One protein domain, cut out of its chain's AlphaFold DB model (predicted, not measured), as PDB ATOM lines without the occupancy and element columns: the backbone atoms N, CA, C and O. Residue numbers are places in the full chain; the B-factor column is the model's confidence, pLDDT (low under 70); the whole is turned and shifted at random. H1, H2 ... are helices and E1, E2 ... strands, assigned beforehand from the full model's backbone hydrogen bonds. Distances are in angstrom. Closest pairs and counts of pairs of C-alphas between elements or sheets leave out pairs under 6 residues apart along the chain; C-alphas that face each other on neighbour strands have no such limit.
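This is residues 11 to 49 and 70 to 83 of the 136 residues of the protein "RRM domain-containing protein" of Saprolegnia parasitica (strain CBS 223.65) (UniProt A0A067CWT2). With little regular structure, this is an open, elongated frame: the short helix H1 lies beside the strand E1, a bare loop of residues 37 to 49 runs on from E1 and folds back, and a separate piece after a cut holds H2 and a small turn. Of 53 printed residues, 19 are in named elements, in the order H1, E1, H2; the class is mixed. It is only just loose, close to compact, with a radius of gyration of the C-alphas of 12.3 A, spanning 38 by 23 by 15 A.

H1, residues 16 to 23, comes closest to E1, residues 30 to 36, at the C-alphas of Glu 16 and Ile 34, 6.9 A apart. E1 pairs with no named strand. H2, residues 70 to 73, is apart from both. Residues 77 to 78 pair with residues 81 to 82, antiparallel. In H1 every O i to N i+4 pair is within hydrogen-bond range; H2 is too short for such a pair.

H1 begins at C-alpha 16 (75.268, -50.201, -49.349) and measures 10.4 A. E1 measures 17.5 A, and H2, 5.6 A, ends at C-alpha 73 (61.353, -49.165, -40.299).

The C-alphas farthest apart, of Gly 28 and Gly 43, are 38.3 A apart. Residues 50 to 69 are not printed; C-alphas 49 and 70 are 15.0 A apart. The link H1 to E1 is short. The pLDDT is under 70 at residue 27 and residues 38 to 47.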
ATOM      1  N   PRO A  11      70.771 -41.182 -43.886       83.06
ATOM      2  CA  PRO A  11      71.965 -40.433 -43.520       83.06
ATOM      3  C   PRO A  11      72.975 -40.448 -44.673       83.06
ATOM      4  O   PRO A  11      73.109 -41.452 -45.361       83.06
ATOM      5  N   SER A  12      73.755 -39.378 -44.810       77.81
ATOM      6  CA  SER A  12      74.823 -39.263 -45.817       77.81
ATOM      7  C   SER A  12      76.017 -40.198 -45.572       77.81
ATOM      8  O   SER A  12      76.892 -40.321 -46.416       77.81
ATOM      9  N   ASP A  13      76.070 -40.807 -44.389       81.69
ATOM     10  CA  ASP A  13      77.112 -41.728 -43.919       81.69
ATOM     11  C   ASP A  13      76.640 -43.195 -43.971       81.69
ATOM     12  O   ASP A  13      77.083 -44.045 -43.202       81.69
ATOM     13  N   VAL A  14      75.620 -43.498 -44.774       83.25
ATOM     14  CA  VAL A  14      75.139 -44.871 -44.956       83.25
ATOM     15  C   VAL A  14      75.693 -45.429 -46.251       83.25
ATOM     16  O   VAL A  14      75.555 -44.822 -47.309       83.25
ATOM     17  N   THR A  15      76.303 -46.605 -46.144       84.44
ATOM     18  CA  THR A  15      76.812 -47.368 -47.281       84.44
ATOM     19  C   THR A  15      75.837 -48.471 -47.690       84.44
ATOM     20  O   THR A  15      74.943 -48.859 -46.933       84.44
ATOM     21  N   GLU A  16      76.032 -49.037 -48.882       83.88
ATOM     22  CA  GLU A  16      75.268 -50.201 -49.349       83.88
ATOM     23  C   GLU A  16      75.379 -51.396 -48.380       83.88
ATOM     24  O   GLU A  16      74.400 -52.106 -48.138       83.88
ATOM     25  N   ALA A  17      76.552 -51.592 -47.768       85.25
ATOM     26  CA  ALA A  17      76.784 -52.661 -46.800       85.25
ATOM     27  C   ALA A  17      75.924 -52.496 -45.535       85.25
ATOM     28  O   ALA A  17      75.333 -53.466 -45.057       85.25
ATOM     29  N   ASP A  18      75.787 -51.265 -45.033       87.44
ATOM     30  CA  ASP A  18      74.932 -50.964 -43.879       87.44
ATOM     31  C   ASP A  18      73.454 -51.229 -44.186       87.44
ATOM     32  O   ASP A  18      72.714 -51.754 -43.346       87.44
ATOM     33  N   LEU A  19      73.023 -50.888 -45.407       86.44
ATOM     34  CA  LEU A  19      71.672 -51.173 -45.882       86.44
ATOM     35  C   LEU A  19      71.432 -52.682 -45.943       86.44
ATOM     36  O   LEU A  19      70.456 -53.152 -45.358       86.44
ATOM     37  N   ARG A  20      72.337 -53.463 -46.546       87.94
ATOM     38  CA  ARG A  20      72.215 -54.931 -46.563       87.94
ATOM     39  C   ARG A  20      72.173 -55.525 -45.158       87.94
ATOM     40  O   ARG A  20      71.334 -56.376 -44.889       87.94
ATOM     41  N   MET A  21      73.015 -55.056 -44.242       88.25
ATOM     42  CA  MET A  21      73.063 -55.577 -42.872       88.25
ATOM     43  C   MET A  21      71.772 -55.306 -42.091       88.25
ATOM     44  O   MET A  21      71.349 -56.117 -41.264       88.25
ATOM     45  N   ARG A  22      71.142 -54.151 -42.320       86.62
ATOM     46  CA  ARG A  22      69.923 -53.768 -41.605       86.62
ATOM     47  C   ARG A  22      68.673 -54.350 -42.249       86.62
ATOM     48  O   ARG A  22      67.860 -54.954 -41.554       86.62
ATOM     49  N   PHE A  23      68.532 -54.182 -43.561       84.44
ATOM     50  CA  PHE A  23      67.369 -54.648 -44.305       84.44
ATOM     51  C   PHE A  23      67.407 -56.165 -44.548       84.44
ATOM     52  O   PHE A  23      66.349 -56.770 -44.662       84.44
ATOM     53  N   GLY A  24      68.573 -56.814 -44.502       82.06
ATOM     54  CA  GLY A  24      68.712 -58.272 -44.619       82.06
ATOM     55  C   GLY A  24      68.252 -59.074 -43.395       82.06
ATOM     56  O   GLY A  24      68.387 -60.290 -43.381       82.06
ATOM     57  N   LYS A  25      67.723 -58.417 -42.352       83.00
ATOM     58  CA  LYS A  25      67.206 -59.084 -41.144       83.00
ATOM     59  C   LYS A  25      65.790 -59.637 -41.297       83.00
ATOM     60  O   LYS A  25      65.361 -60.408 -40.442       83.00
ATOM     61  N   ILE A  26      65.045 -59.211 -42.316       78.38
ATOM     62  CA  ILE A  26      63.687 -59.713 -42.539       78.38
ATOM     63  C   ILE A  26      63.777 -61.083 -43.206       78.38
ATOM     64  O   ILE A  26      64.426 -61.243 -44.236       78.38
ATOM     65  N   ALA A  27      63.139 -62.075 -42.594       68.06
ATOM     66  CA  ALA A  27      63.103 -63.432 -43.114       68.06
ATOM     67  C   ALA A  27      62.133 -63.538 -44.302       68.06
ATOM     68  O   ALA A  27      61.053 -62.951 -44.285       68.06
ATOM     69  N   GLY A  28      62.503 -64.332 -45.309       71.38
ATOM     70  CA  GLY A  28      61.629 -64.685 -46.436       71.38
ATOM     71  C   GLY A  28      61.880 -63.926 -47.740       71.38
ATOM     72  O   GLY A  28      61.252 -64.259 -48.743       71.38
ATOM     73  N   VAL A  29      62.801 -62.956 -47.757       79.31
ATOM     74  CA  VAL A  29      63.141 -62.174 -48.955       79.31
ATOM     75  C   VAL A  29      64.638 -61.885 -49.010       79.31
ATOM     76  O   VAL A  29      65.276 -61.654 -47.985       79.31
ATOM     77  N   THR A  30      65.189 -61.880 -50.223       83.62
ATOM     78  CA  THR A  30      66.601 -61.576 -50.483       83.62
ATOM     79  C   THR A  30      66.726 -60.212 -51.152       83.62
ATOM     80  O   THR A  30      65.909 -59.854 -52.000       83.62
ATOM     81  N   ILE A  31      67.749 -59.443 -50.776       84.62
ATOM     82  CA  ILE A  31      68.056 -58.164 -51.425       84.62
ATOM     83  C   ILE A  31      68.913 -58.447 -52.656       84.62
ATOM     84  O   ILE A  31      70.059 -58.871 -52.515       84.62
ATOM     85  N   GLU A  32      68.370 -58.194 -53.843       83.62
ATOM     86  CA  GLU A  32      69.085 -58.397 -55.108       83.62
ATOM     87  C   GLU A  32      69.970 -57.188 -55.433       83.62
ATOM     88  O   GLU A  32      71.189 -57.309 -55.560       83.62
ATOM     89  N   ALA A  33      69.368 -56.000 -55.490       82.81
ATOM     90  CA  ALA A  33      70.045 -54.767 -55.871       82.81
ATOM     91  C   ALA A  33      69.602 -53.583 -55.005       82.81
ATOM     92  O   ALA A  33      68.479 -53.541 -54.492       82.81
ATOM     93  N   ILE A  34      70.511 -52.625 -54.840       85.38
ATOM     94  CA  ILE A  34      70.324 -51.412 -54.047       85.38
ATOM     95  C   ILE A  34      70.727 -50.225 -54.926       85.38
ATOM     96  O   ILE A  34      71.909 -50.017 -55.185       85.38
ATOM     97  N   ASP A  35      69.746 -49.439 -55.370       83.69
ATOM     98  CA  ASP A  35      69.972 -48.250 -56.196       83.69
ATOM     99  C   ASP A  35      69.970 -46.994 -55.323       83.69
ATOM    100  O   ASP A  35      68.918 -46.511 -54.891       83.69
ATOM    101  N   MET A  36      71.156 -46.442 -55.072       79.31
ATOM    102  CA  MET A  36      71.334 -45.197 -54.323       79.31
ATOM    103  C   MET A  36      71.366 -44.007 -55.290       79.31
ATOM    104  O   MET A  36      72.316 -43.852 -56.050       79.31
ATOM    105  N   VAL A  37      70.342 -43.149 -55.266       72.38
ATOM    106  CA  VAL A  37      70.136 -42.143 -56.331       72.38
ATOM    107  C   VAL A  37      70.831 -40.800 -56.056       72.38
ATOM    108  O   VAL A  37      70.956 -39.996 -56.970       72.38
ATOM    109  N   LEU A  38      71.339 -40.530 -54.845       63.03
ATOM    110  CA  LEU A  38      71.797 -39.170 -54.489       63.03
ATOM    111  C   LEU A  38      73.053 -39.037 -53.620       63.03
ATOM    112  O   LEU A  38      73.358 -37.938 -53.169       63.03
ATOM    113  N   LEU A  39      73.859 -40.088 -53.455       55.53
ATOM    114  CA  LEU A  39      75.098 -39.979 -52.665       55.53
ATOM    115  C   LEU A  39      76.177 -39.071 -53.318       55.53
ATOM    116  O   LEU A  39      77.182 -38.754 -52.683       55.53
ATOM    117  N   GLY A  40      75.997 -38.668 -54.584       51.69
ATOM    118  CA  GLY A  40      77.038 -38.040 -55.412       51.69
ATOM    119  C   GLY A  40      77.092 -36.506 -55.422       51.69
ATOM    120  O   GLY A  40      78.184 -35.945 -55.484       51.69
ATOM    121  N   GLU A  41      75.965 -35.793 -55.323       54.44
ATOM    122  CA  GLU A  41      75.941 -34.324 -55.441       54.44
ATOM    123  C   GLU A  41      75.614 -33.659 -54.097       54.44
ATOM    124  O   GLU A  41      74.474 -33.303 -53.799       54.44
ATOM    125  N   LYS A  42      76.657 -33.440 -53.285       51.12
ATOM    126  CA  LYS A  42      76.650 -32.797 -51.948       51.12
ATOM    127  C   LYS A  42      76.046 -31.372 -51.871       51.12
ATOM    128  O   LYS A  42      76.190 -30.710 -50.848       51.12
ATOM    129  N   GLY A  43      75.395 -30.862 -52.917       47.34
ATOM    130  CA  GLY A  43      75.131 -29.430 -53.091       47.34
ATOM    131  C   GLY A  43      73.702 -28.924 -52.870       47.34
ATOM    132  O   GLY A  43      73.527 -27.710 -52.840       47.34
ATOM    133  N   ARG A  44      72.663 -29.767 -52.748       51.25
ATOM    134  CA  ARG A  44      71.268 -29.272 -52.908       51.25
ATOM    135  C   ARG A  44      70.263 -29.568 -51.795       51.25
ATOM    136  O   ARG A  44      69.070 -29.419 -52.030       51.25
ATOM    137  N   GLY A  45      70.680 -29.978 -50.595       51.47
ATOM    138  CA  GLY A  45      69.718 -30.239 -49.503       51.47
ATOM    139  C   GLY A  45      68.641 -31.279 -49.862       51.47
ATOM    140  O   GLY A  45      67.597 -31.356 -49.213       51.47
ATOM    141  N   ILE A  46      68.889 -32.067 -50.912       56.06
ATOM    142  CA  ILE A  46      68.011 -33.130 -51.370       56.06
ATOM    143  C   ILE A  46      68.219 -34.292 -50.405       56.06
ATOM    144  O   ILE A  46      69.342 -34.623 -50.030       56.06
ATOM    145  N   ARG A  47      67.116 -34.860 -49.922       60.81
ATOM    146  CA  ARG A  47      67.158 -35.976 -48.981       60.81
ATOM    147  C   ARG A  47      67.687 -37.206 -49.702       60.81
ATOM    148  O   ARG A  47      67.115 -37.599 -50.712       60.81
ATOM    149  N   ASP A  48      68.718 -37.821 -49.138       77.75
ATOM    150  CA  ASP A  48      69.241 -39.093 -49.621       77.75
ATOM    151  C   ASP A  48      68.128 -40.149 -49.583       77.75
ATOM    152  O   ASP A  48      67.449 -40.338 -48.560       77.75
ATOM    153  N   PHE A  49      67.920 -40.811 -50.716       84.75
ATOM    154  CA  PHE A  49      66.997 -41.927 -50.837       84.75
ATOM    155  C   PHE A  49      67.609 -43.051 -51.664       84.75
ATOM    156  O   PHE A  49      68.541 -42.858 -52.450       84.75
ATOM    157  N   GLN A  70      57.708 -51.589 -43.913       89.19
ATOM    158  CA  GLN A  70      56.971 -50.377 -43.561       89.19
ATOM    159  C   GLN A  70      56.681 -50.337 -42.059       89.19
ATOM    160  O   GLN A  70      56.990 -49.348 -41.404       89.19
ATOM    161  N   GLN A  71      56.159 -51.413 -41.474       89.06
ATOM    162  CA  GLN A  71      55.845 -51.441 -40.043       89.06
ATOM    163  C   GLN A  71      57.095 -51.329 -39.157       89.06
ATOM    164  O   GLN A  71      57.075 -50.620 -38.153       89.06
ATOM    165  N   ALA A  72      58.184 -52.000 -39.530       88.88
ATOM    166  CA  ALA A  72      59.394 -52.064 -38.718       88.88
ATOM    167  C   ALA A  72      60.271 -50.811 -38.829       88.88
ATOM    168  O   ALA A  72      60.900 -50.416 -37.848       88.88
ATOM    169  N   TYR A  73      60.358 -50.204 -40.016       89.06
ATOM    170  CA  TYR A  73      61.353 -49.165 -40.299       89.06
ATOM    171  C   TYR A  73      60.762 -47.798 -40.625       89.06
ATOM    172  O   TYR A  73      61.486 -46.800 -40.503       89.06
ATOM    173  N   ASN A  74      59.479 -47.700 -40.985       91.25
ATOM    174  CA  ASN A  74      58.875 -46.402 -41.251       91.25
ATOM    175  C   ASN A  74      58.876 -45.536 -39.985       91.25
ATOM    176  O   ASN A  74      58.593 -45.994 -38.881       91.25
ATOM    177  N   ASN A  75      59.227 -44.261 -40.142       88.94
ATOM    178  CA  ASN A  75      59.370 -43.271 -39.078       88.94
ATOM    179  C   ASN A  75      60.411 -43.582 -37.988       88.94
ATOM    180  O   ASN A  75      60.524 -42.804 -37.031       88.94
ATOM    181  N   THR A  76      61.209 -44.641 -38.136       91.38
ATOM    182  CA  THR A  76      62.277 -44.958 -37.182       91.38
ATOM    183  C   THR A  76      63.445 -43.985 -37.306       91.38
ATOM    184  O   THR A  76      63.753 -43.474 -38.386       91.38
ATOM    185  N   LYS A  77      64.115 -43.708 -36.182       91.00
ATOM    186  CA  LYS A  77      65.330 -42.891 -36.181       91.00
ATOM    187  C   LYS A  77      66.538 -43.740 -36.576       91.00
ATOM    188  O   LYS A  77      66.761 -44.810 -36.015       91.00
ATOM    189  N   TRP A  78      67.349 -43.236 -37.500       89.19
ATOM    190  CA  TRP A  78      68.643 -43.802 -37.863       89.19
ATOM    191  C   TRP A  78      69.688 -42.700 -38.002       89.19
ATOM    192  O   TRP A  78      69.487 -41.762 -38.772       89.19
ATOM    193  N   LYS A  79      70.779 -42.789 -37.225       85.75
ATOM    194  CA  LYS A  79      71.868 -41.791 -37.187       85.75
ATOM    195  C   LYS A  79      71.340 -40.336 -37.146       85.75
ATOM    196  O   LYS A  79      71.819 -39.463 -37.856       85.75
ATOM    197  N   GLY A  80      70.291 -40.085 -36.353       85.38
ATOM    198  CA  GLY A  80      69.690 -38.753 -36.178       85.38
ATOM    199  C   GLY A  80      68.640 -38.326 -37.216       85.38
ATOM    200  O   GLY A  80      67.914 -37.369 -36.957       85.38
ATOM    201  N   LYS A  81      68.475 -39.040 -38.340       86.88
ATOM    202  CA  LYS A  81      67.400 -38.793 -39.320       86.88
ATOM    203  C   LYS A  81      66.228 -39.758 -39.124       86.88
ATOM    204  O   LYS A  81      66.384 -40.811 -38.512       86.88
ATOM    205  N   ARG A  82      65.039 -39.398 -39.618       90.56
ATOM    206  CA  ARG A  82      63.861 -40.283 -39.637       90.56
ATOM    207  C   ARG A  82      63.748 -40.944 -41.001       90.56
ATOM    208  O   ARG A  82      63.755 -40.242 -42.012       90.56
ATOM    209  N   LEU A  83      63.629 -42.263 -41.004       90.94
ATOM    210  CA  LEU A  83      63.458 -43.036 -42.224       90.94
ATOM    211  C   LEU A  83      62.011 -43.000 -42.690       90.94
ATOM    212  O   LEU A  83      61.085 -43.062 -41.883       90.94
TER     213      LEU A  83